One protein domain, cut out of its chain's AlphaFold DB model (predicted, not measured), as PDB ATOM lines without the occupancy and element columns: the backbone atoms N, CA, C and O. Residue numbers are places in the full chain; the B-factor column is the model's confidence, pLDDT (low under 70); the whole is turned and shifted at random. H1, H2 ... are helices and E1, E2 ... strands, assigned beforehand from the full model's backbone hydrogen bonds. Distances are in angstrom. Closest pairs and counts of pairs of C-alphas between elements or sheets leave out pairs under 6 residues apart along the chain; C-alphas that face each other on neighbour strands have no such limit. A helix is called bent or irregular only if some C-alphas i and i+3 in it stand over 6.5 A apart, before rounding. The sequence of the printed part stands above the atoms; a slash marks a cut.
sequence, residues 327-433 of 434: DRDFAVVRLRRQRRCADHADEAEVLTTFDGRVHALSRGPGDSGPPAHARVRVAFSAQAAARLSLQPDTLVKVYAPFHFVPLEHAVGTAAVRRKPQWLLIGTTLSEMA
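AT A GLANCE: This is residues 327 to 433 of the 434 residues of an uncharacterized protein of Pythium brassicum (UniProt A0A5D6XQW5). One strongly twisted sheet of seven strands is folded back on itself into two leaves, E5 E6 E3 facing E1 E4 E7, with the long strand E2 as the hinge; its edge strands E5 and E7 are apart. The short helix H1 sits over E3, far from the middle, and residues 410 to 417, in the link from E5 to E6, stick out from the body. The printed part has 107 residues, with named elements in the order E1 E2 E3 H1 E4 E5 E6 E7; the sheet runs E5 E6 E3 E2 E1 E4 E7, is mixed, and the class is mostly strand. The whole is compact, with a radius of gyration of the C-alphas of 14.2 A and spans of 39 by 35 by 23 A.

IN THESE COORDINATES: E1, residues 330 to 340, begins with C-alpha 330 at (123.581, 269.456, 308.838), is 25.1 A long and bends by 79 degrees at residue 337. E2, residues 351 to 362, is 25.6 A long and bends by 85 degrees at residue 359. E3, residues 375 to 381, is 20.2 A long. H1, residues 382 to 387, measures 8.6 A. E4, residues 395 to 399, measures 13.2 A, E5, residues 403 to 407, 12.4 A, and E6, residues 421 to 425, 13.3 A. E7, residues 430 to 432, measures 7.1 A and ends with C-alpha 432 at (134.580, 273.795, 312.324).

HOW THE PARTS SIT: E1, E2 and E3 form a meander, each strand the antiparallel neighbour of the one before. In the hairpin E1 and E2, N 339 and O 353 are 2.8 A apart; in the hairpin E2 and E3, N 354 and O 378 are 2.8 A apart. E4 is antiparallel to E1, with N 331 and O 398 at 2.8 A, and E7 is antiparallel to E4, with N 397 and O 431 at 2.9 A. E6 is parallel to E3 at 29 degrees, with N 377 and O 422 at 2.7 A. E5 and E6 are a hairpin, with N 405 and O 423 at 2.9 A. These N and O pairs are within hydrogen-bond range. In the folded sheet, one sheet bent back into two leaves, 12 pairs of C-alphas from E5 E6 E3 and E1 E4 E7 are within 11 A. H1 is on the sheet at a height of 6.2 A, over E3 and across the strands, at 65 degrees to E3 on the local plane. The closest C-alphas of E2 and H1, those of Thr 352 and Ala 382, are 5.6 A apart. In H1, every O i to N i+4 pair is within hydrogen-bond range.

THE WHOLE: The two C-alphas farthest apart, those of Asp 327 and Gly 412, are 43.2 A apart. The printed part has no cut. The links E2 to E3 and E5 to E6 are long. The mean pLDDT of the printed part is 78.9, and it is under 70 at residues 340 to 349, 364 to 366 and 409 to 420.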
ATOM      1  N   ASP A 327     127.103 266.474 301.544       82.81
ATOM      2  CA  ASP A 327     125.780 266.530 300.904       82.81
ATOM      3  C   ASP A 327     124.652 266.134 301.882       82.81
ATOM      4  O   ASP A 327     123.469 266.277 301.572       82.81
ATOM      5  N   ARG A 328     125.007 265.651 303.084       86.81
ATOM      6  CA  ARG A 328     124.059 265.299 304.148       86.81
ATOM      7  C   ARG A 328     123.468 266.527 304.833       86.81
ATOM      8  O   ARG A 328     124.120 267.560 304.984       86.81
ATOM      9  N   ASP A 329     122.272 266.338 305.385       89.50
ATOM     10  CA  ASP A 329     121.673 267.251 306.358       89.50
ATOM     11  C   ASP A 329     122.654 267.623 307.479       89.50
ATOM     12  O   ASP A 329     123.425 266.790 307.970       89.50
ATOM     13  N   PHE A 330     122.617 268.890 307.898       91.81
ATOM     14  CA  PHE A 330     123.581 269.456 308.838       91.81
ATOM     15  C   PHE A 330     122.982 270.534 309.746       91.81
ATOM     16  O   PHE A 330     122.154 271.349 309.338       91.81
ATOM     17  N   ALA A 331     123.474 270.605 310.978       91.25
ATOM     18  CA  ALA A 331     123.191 271.671 311.927       91.25
ATOM     19  C   ALA A 331     124.449 272.512 312.177       91.25
ATOM     20  O   ALA A 331     125.441 272.010 312.705       91.25
ATOM     21  N   VAL A 332     124.405 273.810 311.862       93.56
ATOM     22  CA  VAL A 332     125.454 274.754 312.275       93.56
ATOM     23  C   VAL A 332     125.098 275.284 313.657       93.56
ATOM     24  O   VAL A 332     124.058 275.922 313.834       93.56
ATOM     25  N   VAL A 333     125.956 275.057 314.648       92.94
ATOM     26  CA  VAL A 333     125.757 275.497 316.033       92.94
ATOM     27  C   VAL A 333     126.891 276.421 316.459       92.94
ATOM     28  O   VAL A 333     128.061 276.052 316.417       92.94
ATOM     29  N   ARG A 334     126.541 277.616 316.946       93.56
ATOM     30  CA  ARG A 334     127.485 278.497 317.641       93.56
ATOM     31  C   ARG A 334     127.572 278.082 319.101       93.56
ATOM     32  O   ARG A 334     126.598 278.241 319.851       93.56
ATOM     33  N   LEU A 335     128.727 277.572 319.513       91.81
ATOM     34  CA  LEU A 335     129.036 277.301 320.915       91.81
ATOM     35  C   LEU A 335     129.057 278.636 321.681       91.81
ATOM     36  O   LEU A 335     129.350 279.678 321.107       91.81
ATOM     37  N   ARG A 336     128.697 278.665 322.968       87.81
ATOM     38  CA  ARG A 336     128.668 279.919 323.759       87.81
ATOM     39  C   ARG A 336     129.282 279.799 325.142       87.81
ATOM     40  O   ARG A 336     129.898 280.746 325.615       87.81
ATOM     41  N   ARG A 337     129.107 278.663 325.813       81.81
ATOM     42  CA  ARG A 337     129.697 278.422 327.133       81.81
ATOM     43  C   ARG A 337     130.047 276.955 327.288       81.81
ATOM     44  O   ARG A 337     129.145 276.126 327.383       81.81
ATOM     45  N   GLN A 338     131.340 276.660 327.386       79.94
ATOM     46  CA  GLN A 338     131.812 275.346 327.812       79.94
ATOM     47  C   GLN A 338     131.391 275.084 329.268       79.94
ATOM     48  O   GLN A 338     131.442 275.976 330.123       79.94
ATOM     49  N   ARG A 339     130.985 273.849 329.557       74.75
ATOM     50  CA  ARG A 339     130.825 273.294 330.900       74.75
ATOM     51  C   ARG A 339     131.464 271.909 330.915       74.75
ATOM     52  O   ARG A 339     131.027 271.006 330.202       74.75
ATOM     53  N   ARG A 340     132.475 271.741 331.762       64.94
ATOM     54  CA  ARG A 340     132.987 270.415 332.114       64.94
ATOM     55  C   ARG A 340     132.009 269.810 333.121       64.94
ATOM     56  O   ARG A 340     131.962 270.261 334.262       64.94
ATOM     57  N   CYS A 341     131.197 268.863 332.666       57.78
ATOM     58  CA  CYS A 341     130.401 268.007 333.536       57.78
ATOM     59  C   CYS A 341     131.296 266.840 333.957       57.78
ATOM     60  O   CYS A 341     131.605 265.977 333.144       57.78
ATOM     61  N   ALA A 342     131.752 266.851 335.208       51.66
ATOM     62  CA  ALA A 342     132.400 265.700 335.833       51.66
ATOM     63  C   ALA A 342     131.319 264.885 336.559       51.66
ATOM     64  O   ALA A 342     131.314 264.789 337.788       51.66
ATOM     65  N   ASP A 343     130.349 264.390 335.789       47.31
ATOM     66  CA  ASP A 343     129.140 263.751 336.310       47.31
ATOM     67  C   ASP A 343     129.451 262.302 336.725       47.31
ATOM     68  O   ASP A 343     129.182 261.357 335.999       47.31
ATOM     69  N   HIS A 344     130.033 262.195 337.924       40.75
ATOM     70  CA  HIS A 344     130.220 261.017 338.782       40.75
ATOM     71  C   HIS A 344     130.897 259.757 338.209       40.75
ATOM     72  O   HIS A 344     130.290 259.003 337.469       40.75
ATOM     73  N   ALA A 345     132.092 259.498 338.762       46.00
ATOM     74  CA  ALA A 345     132.659 258.200 339.162       46.00
ATOM     75  C   ALA A 345     132.599 256.998 338.192       46.00
ATOM     76  O   ALA A 345     131.543 256.549 337.774       46.00
ATOM     77  N   ASP A 346     133.778 256.399 338.013       46.38
ATOM     78  CA  ASP A 346     134.032 255.091 337.404       46.38
ATOM     79  C   ASP A 346     133.719 254.991 335.893       46.38
ATOM     80  O   ASP A 346     132.594 254.796 335.443       46.38
ATOM     81  N   GLU A 347     134.794 255.118 335.104       50.12
ATOM     82  CA  GLU A 347     134.937 254.784 333.671       50.12
ATOM     83  C   GLU A 347     134.033 255.495 332.639       50.12
ATOM     84  O   GLU A 347     134.270 255.362 331.437       50.12
ATOM     85  N   ALA A 348     133.072 256.322 333.053       55.03
ATOM     86  CA  ALA A 348     132.276 257.136 332.133       55.03
ATOM     87  C   ALA A 348     133.145 258.115 331.304       55.03
ATOM     88  O   ALA A 348     133.917 258.910 331.848       55.03
ATOM     89  N   GLU A 349     132.993 258.084 329.973       63.94
ATOM     90  CA  GLU A 349     133.758 258.924 329.042       63.94
ATOM     91  C   GLU A 349     133.568 260.422 329.344       63.94
ATOM     92  O   GLU A 349     132.447 260.917 329.468       63.94
ATOM     93  N   VAL A 350     134.671 261.178 329.433       70.00
ATOM     94  CA  VAL A 350     134.631 262.600 329.806       70.00
ATOM     95  C   VAL A 350     134.003 263.437 328.687       70.00
ATOM     96  O   VAL A 350     134.669 263.853 327.734       70.00
ATOM     97  N   LEU A 351     132.710 263.733 328.824       79.00
ATOM     98  CA  LEU A 351     131.972 264.579 327.891       79.00
ATOM     99  C   LEU A 351     132.218 266.072 328.154       79.00
ATOM    100  O   LEU A 351     131.926 266.627 329.217       79.00
ATOM    101  N   THR A 352     132.696 266.767 327.126       82.12
ATOM    102  CA  THR A 352     132.781 268.227 327.100       82.12
ATOM    103  C   THR A 352     131.457 268.787 326.594       82.12
ATOM    104  O   THR A 352     131.143 268.701 325.406       82.12
ATOM    105  N   THR A 353     130.667 269.379 327.492       86.38
ATOM    106  CA  THR A 353     129.379 269.976 327.119       86.38
ATOM    107  C   THR A 353     129.516 271.469 326.823       86.38
ATOM    108  O   THR A 353     130.315 272.180 327.436       86.38
ATOM    109  N   PHE A 354     128.708 271.967 325.895       88.38
ATOM    110  CA  PHE A 354     128.598 273.382 325.566       88.38
ATOM    111  C   PHE A 354     127.126 273.794 325.558       88.38
ATOM    112  O   PHE A 354     126.305 273.167 324.891       88.38
ATOM    113  N   ASP A 355     126.785 274.886 326.242       88.94
ATOM    114  CA  ASP A 355     125.563 275.625 325.917       88.94
ATOM    115  C   ASP A 355     125.847 276.473 324.654       88.94
ATOM    116  O   ASP A 355     126.883 277.141 324.579       88.94
ATOM    117  N   GLY A 356     124.943 276.469 323.671       89.12
ATOM    118  CA  GLY A 356     125.096 277.124 322.364       89.12
ATOM    119  C   GLY A 356     123.760 277.530 321.719       89.12
ATOM    120  O   GLY A 356     122.709 277.547 322.373       89.12
ATOM    121  N   ARG A 357     123.788 277.901 320.432       90.31
ATOM    122  CA  ARG A 357     122.585 278.200 319.626       90.31
ATOM    123  C   ARG A 357     122.687 277.656 318.206       90.31
ATOM    124  O   ARG A 357     123.736 277.792 317.583       90.31
ATOM    125  N   VAL A 358     121.574 277.153 317.677       90.25
ATOM    126  CA  VAL A 358     121.450 276.790 316.255       90.25
ATOM    127  C   VAL A 358     121.546 278.059 315.403       90.25
ATOM    128  O   VAL A 358     120.780 279.006 315.594       90.25
ATOM    129  N   HIS A 359     122.508 278.114 314.490       88.56
ATOM    130  CA  HIS A 359     122.700 279.237 313.577       88.56
ATOM    131  C   HIS A 359     122.000 278.983 312.240       88.56
ATOM    132  O   HIS A 359     121.183 279.805 311.836       88.56
ATOM    133  N   ALA A 360     122.241 277.812 311.645       88.38
ATOM    134  CA  ALA A 360     121.576 277.306 310.447       88.38
ATOM    135  C   ALA A 360     121.268 275.808 310.608       88.38
ATOM    136  O   ALA A 360     121.877 275.132 311.444       88.38
ATOM    137  N   LEU A 361     120.315 275.299 309.829       88.94
ATOM    138  CA  LEU A 361     119.861 273.912 309.882       88.94
ATOM    139  C   LEU A 361     119.377 273.487 308.488       88.94
ATOM    140  O   LEU A 361     118.356 273.990 308.028       88.94
ATOM    141  N   SER A 362     120.109 272.583 307.838       87.56
ATOM    142  CA  SER A 362     119.631 271.829 306.677       87.56
ATOM    143  C   SER A 362     118.927 270.573 307.180       87.56
ATOM    144  O   SER A 362     119.493 269.851 308.007       87.56
ATOM    145  N   ARG A 363     117.689 270.361 306.723       77.75
ATOM    146  CA  ARG A 363     116.881 269.162 306.973       77.75
ATOM    147  C   ARG A 363     116.020 268.826 305.764       77.75
ATOM    148  O   ARG A 363     115.429 269.731 305.168       77.75
ATOM    149  N   GLY A 364     115.857 267.535 305.492       69.69
ATOM    150  CA  GLY A 364     114.830 267.019 304.595       69.69
ATOM    151  C   GLY A 364     113.399 267.411 305.019       69.69
ATOM    152  O   GLY A 364     113.130 267.672 306.199       69.69
ATOM    153  N   PRO A 365     112.449 267.465 304.067       50.06
ATOM    154  CA  PRO A 365     111.083 267.907 304.331       50.06
ATOM    155  C   PRO A 365     110.329 266.930 305.248       50.06
ATOM    156  O   PRO A 365     110.108 265.775 304.897       50.06
ATOM    157  N   GLY A 366     109.881 267.428 306.405       63.12
ATOM    158  CA  GLY A 366     109.011 266.706 307.346       63.12
ATOM    159  C   GLY A 366     109.559 266.572 308.771       63.12
ATOM    160  O   GLY A 366     108.789 266.285 309.685       63.12
ATOM    161  N   ASP A 367     110.853 266.815 308.992       70.62
ATOM    162  CA  ASP A 367     111.479 266.646 310.307       70.62
ATOM    163  C   ASP A 367     111.352 267.911 311.190       70.62
ATOM    164  O   ASP A 367     111.804 269.006 310.838       70.62
ATOM    165  N   SER A 368     110.715 267.768 312.358       70.94
ATOM    166  CA  SER A 368     110.289 268.859 313.249       70.94
ATOM    167  C   SER A 368     111.425 269.398 314.130       70.94
ATOM    168  O   SER A 368     111.452 269.267 315.356       70.94
ATOM    169  N   GLY A 369     112.396 270.035 313.476       76.50
ATOM    170  CA  GLY A 369     113.571 270.612 314.122       76.50
ATOM    171  C   GLY A 369     113.305 271.789 315.071       76.50
ATOM    172  O   GLY A 369     112.234 272.399 315.069       76.50
ATOM    173  N   PRO A 370     114.314 272.159 315.883       84.19
ATOM    174  CA  PRO A 370     114.254 273.378 316.675       84.19
ATOM    175  C   PRO A 370     114.199 274.611 315.756       84.19
ATOM    176  O   PRO A 370     114.844 274.621 314.705       84.19
ATOM    177  N   PRO A 371     113.519 275.698 316.159       83.25
ATOM    178  CA  PRO A 371     113.516 276.932 315.382       83.25
ATOM    179  C   PRO A 371     114.919 277.552 315.304       83.25
ATOM    180  O   PRO A 371     115.760 277.361 316.191       83.25
ATOM    181  N   ALA A 372     115.156 278.367 314.271       82.50
ATOM    182  CA  ALA A 372     116.392 279.131 314.136       82.50
ATOM    183  C   ALA A 372     116.717 279.910 315.429       82.50
ATOM    184  O   ALA A 372     115.847 280.497 316.077       82.50
ATOM    185  N   HIS A 373     117.988 279.885 315.833       86.06
ATOM    186  CA  HIS A 373     118.499 280.521 317.055       86.06
ATOM    187  C   HIS A 373     117.938 279.969 318.377       86.06
ATOM    188  O   HIS A 373     118.157 280.573 319.438       86.06
ATOM    189  N   ALA A 374     117.300 278.791 318.352       88.44
ATOM    190  CA  ALA A 374     117.017 278.001 319.546       88.44
ATOM    191  C   ALA A 374     118.280 277.767 320.387       88.44
ATOM    192  O   ALA A 374     119.392 277.630 319.869       88.44
ATOM    193  N   ARG A 375     118.094 277.698 321.709       89.94
ATOM    194  CA  ARG A 375     119.157 277.326 322.647       89.94
ATOM    195  C   ARG A 375     119.321 275.816 322.629       89.94
ATOM    196  O   ARG A 375     118.364 275.094 322.897       89.94
ATOM    197  N   VAL A 376     120.537 275.361 322.372       90.81
ATOM    198  CA  VAL A 376     120.885 273.941 322.335       90.81
ATOM    199  C   VAL A 376     122.068 273.686 323.262       90.81
ATOM    200  O   VAL A 376     122.980 274.507 323.349       90.81
ATOM    201  N   ARG A 377     122.042 272.570 323.986       91.19
ATOM    202  CA  ARG A 377     123.216 271.982 324.622       91.19
ATOM    203  C   ARG A 377     123.779 270.929 323.684       91.19
ATOM    204  O   ARG A 377     123.032 270.095 323.188       91.19
ATOM    205  N   VAL A 378     125.081 270.973 323.467       90.50
ATOM    206  CA  VAL A 378     125.825 270.015 322.648       90.50
ATOM    207  C   VAL A 378     126.824 269.311 323.560       90.50
ATOM    208  O   VAL A 378     127.405 269.963 324.430       90.50
ATOM    209  N   ALA A 379     127.012 268.006 323.402       88.50
ATOM    210  CA  ALA A 379     128.016 267.239 324.134       88.50
ATOM    211  C   ALA A 379     128.952 266.562 323.136       88.50
ATOM    212  O   ALA A 379     128.480 265.863 322.251       88.50
ATOM    213  N   PHE A 380     130.257 266.771 323.292       85.88
ATOM    214  CA  PHE A 380     131.306 266.107 322.516       85.88
ATOM    215  C   PHE A 380     132.143 265.240 323.461       85.88
ATOM    216  O   PHE A 380     132.295 265.594 324.633       85.88
ATOM    217  N   SER A 381     132.761 264.165 322.967       85.25
ATOM    218  CA  SER A 381     133.844 263.516 323.714       85.25
ATOM    219  C   SER A 381     135.012 264.483 323.919       85.25
ATOM    220  O   SER A 381     135.246 265.376 323.095       85.25
ATOM    221  N   ALA A 382     135.780 264.316 324.999       82.06
ATOM    222  CA  ALA A 382     136.995 265.104 325.223       82.06
ATOM    223  C   ALA A 382     137.970 265.021 324.033       82.06
ATOM    224  O   ALA A 382     138.564 266.032 323.661       82.06
ATOM    225  N   GLN A 383     138.084 263.854 323.387       83.81
ATOM    226  CA  GLN A 383     138.939 263.665 322.214       83.81
ATOM    227  C   GLN A 383     138.444 264.464 320.995       83.81
ATOM    228  O   GLN A 383     139.248 265.138 320.349       83.81
ATOM    229  N   ALA A 384     137.140 264.441 320.693       84.56
ATOM    230  CA  ALA A 384     136.573 265.223 319.592       84.56
ATOM    231  C   ALA A 384     136.672 266.733 319.862       84.56
ATOM    232  O   ALA A 384     137.072 267.494 318.982       84.56
ATOM    233  N   ALA A 385     136.387 267.163 321.096       85.19
ATOM    234  CA  ALA A 385     136.492 268.564 321.499       85.19
ATOM    235  C   ALA A 385     137.933 269.099 321.431       85.19
ATOM    236  O   ALA A 385     138.133 270.245 321.030       85.19
ATOM    237  N   ALA A 386     138.927 268.277 321.786       84.88
ATOM    238  CA  ALA A 386     140.341 268.624 321.659       84.88
ATOM    239  C   ALA A 386     140.789 268.687 320.190       84.88
ATOM    240  O   ALA A 386     141.410 269.667 319.787       84.88
ATOM    241  N   ARG A 387     140.431 267.686 319.370       86.06
ATOM    242  CA  ARG A 387     140.779 267.632 317.936       86.06
ATOM    243  C   ARG A 387     140.215 268.806 317.140       86.06
ATOM    244  O   ARG A 387     140.943 269.431 316.380       86.06
ATOM    245  N   LEU A 388     138.946 269.141 317.362       86.12
ATOM    246  CA  LEU A 388     138.288 270.296 316.742       86.12
ATOM    247  C   LEU A 388     138.621 271.626 317.447       86.12
ATOM    248  O   LEU A 388     138.030 272.648 317.115       86.12
ATOM    249  N   SER A 389     139.534 271.626 318.430       89.19
ATOM    250  CA  SER A 389     139.967 272.809 319.193       89.19
ATOM    251  C   SER A 389     138.808 273.666 319.731       89.19
ATOM    252  O   SER A 389     138.881 274.893 319.733       89.19
ATOM    253  N   LEU A 390     137.719 273.028 320.180       87.62
ATOM    254  CA  LEU A 390     136.438 273.699 320.426       87.62
ATOM    255  C   LEU A 390     136.512 274.727 321.561       87.62
ATOM    256  O   LEU A 390     136.633 274.375 322.738       87.62
ATOM    257  N   GLN A 391     136.338 276.000 321.207       87.62
ATOM    258  CA  GLN A 391     136.281 277.125 322.136       87.62
ATOM    259  C   GLN A 391     134.852 277.684 322.278       87.62
ATOM    260  O   GLN A 391     133.952 277.375 321.488       87.62
ATOM    261  N   PRO A 392     134.590 278.517 323.302       89.31
ATOM    262  CA  PRO A 392     133.425 279.394 323.307       89.31
ATOM    263  C   PRO A 392     133.366 280.263 322.041       89.31
ATOM    264  O   PRO A 392     134.389 280.707 321.533       89.31
ATOM    265  N   ASP A 393     132.154 280.525 321.551       88.75
ATOM    266  CA  ASP A 393     131.866 281.324 320.353       88.75
ATOM    267  C   ASP A 393     132.331 280.756 318.988       88.75
ATOM    268  O   ASP A 393     131.915 281.300 317.964       88.75
ATOM    269  N   THR A 394     133.023 279.606 318.948       91.81
ATOM    270  CA  THR A 394     133.261 278.797 317.729       91.81
ATOM    271  C   THR A 394     131.945 278.358 317.059       91.81
ATOM    272  O   THR A 394     130.970 278.014 317.739       91.81
ATOM    273  N   LEU A 395     131.924 278.327 315.722       93.88
ATOM    274  CA  LEU A 395     130.873 277.701 314.913       93.88
ATOM    275  C   LEU A 395     131.271 276.261 314.556       93.88
ATOM    276  O   LEU A 395     132.373 276.017 314.072       93.88
ATOM    277  N   VAL A 396     130.367 275.307 314.773       93.31
ATOM    278  CA  VAL A 396     130.560 273.889 314.427       93.31
ATOM    279  C   VAL A 396     129.437 273.452 313.496       93.31
ATOM    280  O   VAL A 396     128.268 273.680 313.815       93.31
ATOM    281  N   LYS A 397     129.771 272.819 312.370       94.31
ATOM    282  CA  LYS A 397     128.814 272.152 311.479       94.31
ATOM    283  C   LYS A 397     128.784 270.668 311.843       94.31
ATOM    284  O   LYS A 397     129.813 270.000 311.797       94.31
ATOM    285  N   VAL A 398     127.618 270.183 312.260       92.12
ATOM    286  CA  VAL A 398     127.372 268.792 312.667       92.12
ATOM    287  C   VAL A 398     126.517 268.124 311.595       92.12
ATOM    288  O   VAL A 398     125.425 268.611 311.313       92.12
ATOM    289  N   TYR A 399     127.005 267.041 310.999       91.44
ATOM    290  CA  TYR A 399     126.359 266.315 309.903       91.44
ATOM    291  C   TYR A 399     125.535 265.124 310.396       91.44
ATOM    292  O   TYR A 399     125.801 264.564 311.461       91.44
ATOM    293  N   ALA A 400     124.527 264.722 309.622       88.44
ATOM    294  CA  ALA A 400     123.689 263.573 309.945       88.44
ATOM    295  C   ALA A 400     124.501 262.252 309.987       88.44
ATOM    296  O   ALA A 400     125.349 262.028 309.114       88.44
ATOM    297  N   PRO A 401     124.231 261.346 310.952       88.00
ATOM    298  CA  PRO A 401     123.069 261.333 311.847       88.00
ATOM    299  C   PRO A 401     123.239 262.163 313.134       88.00
ATOM    300  O   PRO A 401     124.066 261.857 313.991       88.00
ATOM    301  N   PHE A 402     122.353 263.147 313.321       88.31
ATOM    302  CA  PHE A 402     122.174 263.874 314.580       88.31
ATOM    303  C   PHE A 402     120.694 263.921 314.976       88.31
ATOM    304  O   PHE A 402     119.800 263.854 314.132       88.31
ATOM    305  N   HIS A 403     120.422 264.106 316.267       86.06
ATOM    306  CA  HIS A 403     119.069 264.221 316.808       86.06
ATOM    307  C   HIS A 403     118.965 265.387 317.792       86.06
ATOM    308  O   HIS A 403     119.867 265.623 318.596       86.06
ATOM    309  N   PHE A 404     117.840 266.104 317.746       88.44
ATOM    310  CA  PHE A 404     117.531 267.195 318.669       88.44
ATOM    311  C   PHE A 404     116.398 266.775 319.605       88.44
ATOM    312  O   PHE A 404     115.248 266.689 319.185       88.44
ATOM    313  N   VAL A 405     116.717 266.552 320.878       87.56
ATOM    314  CA  VAL A 405     115.742 266.171 321.911       87.56
ATOM    315  C   VAL A 405     115.350 267.414 322.720       87.56
ATOM    316  O   VAL A 405     116.246 268.139 323.165       87.56
ATOM    317  N   PRO A 406     114.058 267.714 322.940       86.25
ATOM    318  CA  PRO A 406     113.662 268.797 323.833       86.25
ATOM    319  C   PRO A 406     114.005 268.435 325.288       86.25
ATOM    320  O   PRO A 406     113.602 267.393 325.796       86.25
ATOM    321  N   LEU A 407     114.745 269.304 325.982       81.44
ATOM    322  CA  LEU A 407     115.010 269.165 327.416       81.44
ATOM    323  C   LEU A 407     113.809 269.697 328.200       81.44
ATOM    324  O   LEU A 407     113.765 270.874 328.589       81.44
ATOM    325  N   GLU A 408     112.838 268.817 328.439       72.06
ATOM    326  CA  GLU A 408     111.760 269.075 329.388       72.06
ATOM    327  C   GLU A 408     112.354 269.440 330.754       72.06
ATOM    328  O   GLU A 408     113.165 268.719 331.337       72.06
ATOM    329  N   HIS A 409     111.991 270.620 331.252       61.34
ATOM    330  CA  HIS A 409     112.410 271.060 332.575       61.34
ATOM    331  C   HIS A 409     111.473 270.438 333.608       61.34
ATOM    332  O   HIS A 409     110.258 270.562 333.470       61.34
ATOM    333  N   ALA A 410     112.038 269.813 334.646       49.16
ATOM    334  CA  ALA A 410     111.282 269.087 335.666       49.16
ATOM    335  C   ALA A 410     110.066 269.885 336.176       49.16
ATOM    336  O   ALA A 410     110.205 270.995 336.716       49.16
ATOM    337  N   VAL A 411     108.881 269.296 335.981       45.31
ATOM    338  CA  VAL A 411     107.579 269.873 336.332       45.31
ATOM    339  C   VAL A 411     107.560 270.198 337.827       45.31
ATOM    340  O   VAL A 411     107.854 269.346 338.658       45.31
ATOM    341  N   GLY A 412     107.254 271.453 338.164       47.94
ATOM    342  CA  GLY A 412     107.312 271.978 339.535       47.94
ATOM    343  C   GLY A 412     108.491 272.919 339.804       47.94
ATOM    344  O   GLY A 412     108.417 273.737 340.718       47.94
ATOM    345  N   THR A 413     109.543 272.915 338.976       50.03
ATOM    346  CA  THR A 413     110.511 274.028 338.985       50.03
ATOM    347  C   THR A 413     109.898 275.274 338.335       50.03
ATOM    348  O   THR A 413     109.115 275.176 337.390       50.03
ATOM    349  N   ALA A 414     110.276 276.476 338.789       50.69
ATOM    350  CA  ALA A 414     109.758 277.761 338.282       50.69
ATOM    351  C   ALA A 414     110.269 278.135 336.861       50.69
ATOM    352  O   ALA A 414     110.515 279.300 336.541       50.69
ATOM    353  N   ALA A 415     110.464 277.140 335.996       52.28
ATOM    354  CA  ALA A 415     111.027 277.258 334.656       52.28
ATOM    355  C   ALA A 415     110.021 277.717 333.582       52.28
ATOM    356  O   ALA A 415     110.431 277.918 332.444       52.28
ATOM    357  N   VAL A 416     108.750 277.961 333.932       49.66
ATOM    358  CA  VAL A 416     107.631 278.310 333.022       49.66
ATOM    359  C   VAL A 416     107.919 279.505 332.085       49.66
ATOM    360  O   VAL A 416     107.298 279.638 331.038       49.66
ATOM    361  N   ARG A 417     108.889 280.374 332.416       51.28
ATOM    362  CA  ARG A 417     109.336 281.502 331.566       51.28
ATOM    363  C   ARG A 417     110.666 281.279 330.824       51.28
ATOM    364  O   ARG A 417     111.208 282.223 330.246       51.28
ATOM    365  N   ARG A 418     111.244 280.076 330.840       63.34
ATOM    366  CA  ARG A 418     112.489 279.757 330.120       63.34
ATOM    367  C   ARG A 418     112.153 279.213 328.732       63.34
ATOM    368  O   ARG A 418     111.364 278.287 328.605       63.34
ATOM    369  N   LYS A 419     112.761 279.793 327.685       66.25
ATOM    370  CA  LYS A 419     112.642 279.272 326.311       66.25
ATOM    371  C   LYS A 419     113.085 277.799 326.278       66.25
ATOM    372  O   LYS A 419     114.077 277.502 326.952       66.25
ATOM    373  N   PRO A 420     112.428 276.925 325.489       65.62
ATOM    374  CA  PRO A 420     112.794 275.517 325.404       65.62
ATOM    375  C   PRO A 420     114.275 275.378 325.056       65.62
ATOM    376  O   PRO A 420     114.786 276.037 324.142       65.62
ATOM    377  N   GLN A 421     114.960 274.548 325.833       83.69
ATOM    378  CA  GLN A 421     116.338 274.164 325.586       83.69
ATOM    379  C   GLN A 421     116.322 272.800 324.904       83.69
ATOM    380  O   GLN A 421     115.545 271.929 325.279       83.69
ATOM    381  N   TRP A 422     117.176 272.620 323.908       89.56
ATOM    382  CA  TRP A 422     117.321 271.362 323.183       89.56
ATOM    383  C   TRP A 422     118.639 270.687 323.564       89.56
ATOM    384  O   TRP A 422     119.574 271.363 323.994       89.56
ATOM    385  N   LEU A 423     118.728 269.375 323.395       88.88
ATOM    386  CA  LEU A 423     119.954 268.587 323.464       88.88
ATOM    387  C   LEU A 423     120.274 268.076 322.058       88.88
ATOM    388  O   LEU A 423     119.420 267.447 321.439       88.88
ATOM    389  N   LEU A 424     121.482 268.349 321.567       89.62
ATOM    390  CA  LEU A 424     122.007 267.776 320.330       89.62
ATOM    391  C   LEU A 424     122.791 266.502 320.653       89.62
ATOM    392  O   LEU A 424     123.742 266.539 321.435       89.62
ATOM    393  N   ILE A 425     122.372 265.404 320.037       86.56
ATOM    394  CA  ILE A 425     122.971 264.068 320.104       86.56
ATOM    395  C   ILE A 425     123.475 263.720 318.695       86.56
ATOM    396  O   ILE A 425     122.867 264.154 317.720       86.56
ATOM    397  N   GLY A 426     124.556 262.943 318.571       82.12
ATOM    398  CA  GLY A 426     125.144 262.591 317.268       82.12
ATOM    399  C   GLY A 426     126.132 263.643 316.760       82.12
ATOM    400  O   GLY A 426     126.012 264.153 315.658       82.12
ATOM    401  N   THR A 427     127.108 264.004 317.593       79.62
ATOM    402  CA  THR A 427     128.144 265.004 317.276       79.62
ATOM    403  C   THR A 427     129.430 264.382 316.720       79.62
ATOM    404  O   THR A 427     130.478 265.028 316.737       79.62
ATOM    405  N   THR A 428     129.393 263.117 316.299       82.06
ATOM    406  CA  THR A 428     130.562 262.383 315.791       82.06
ATOM    407  C   THR A 428     131.082 263.016 314.506       82.06
ATOM    408  O   THR A 428     132.242 263.411 314.449       82.06
ATOM    409  N   LEU A 429     130.206 263.190 313.514       84.69
ATOM    410  CA  LEU A 429     130.505 263.850 312.245       84.69
ATOM    411  C   LEU A 429     130.413 265.378 312.412       84.69
ATOM    412  O   LEU A 429     129.388 265.984 312.109       84.69
ATOM    413  N   SER A 430     131.474 266.000 312.929       89.31
ATOM    414  CA  SER A 430     131.538 267.453 313.157       89.31
ATOM    415  C   SER A 430     132.802 268.082 312.574       89.31
ATOM    416  O   SER A 430     133.891 267.538 312.736       89.31
ATOM    417  N   GLU A 431     132.669 269.274 311.993       91.56
ATOM    418  CA  GLU A 431     133.783 270.130 311.559       91.56
ATOM    419  C   GLU A 431     133.614 271.568 312.080       91.56
ATOM    420  O   GLU A 431     132.512 271.986 312.450       91.56
ATOM    421  N   MET A 432     134.697 272.349 312.109       89.12
ATOM    422  CA  MET A 432     134.580 273.795 312.324       89.12
ATOM    423  C   MET A 432     133.983 274.443 311.073       89.12
ATOM    424  O   MET A 432     134.479 274.218 309.972       89.12
ATOM    425  N   ALA A 433     132.950 275.265 311.242       84.94
ATOM    426  CA  ALA A 433     132.478 276.130 310.165       84.94
ATOM    427  C   ALA A 433     133.297 277.429 310.161       84.94
ATOM    428  O   ALA A 433     133.542 277.997 311.231       84.94
TER     429      ALA A 433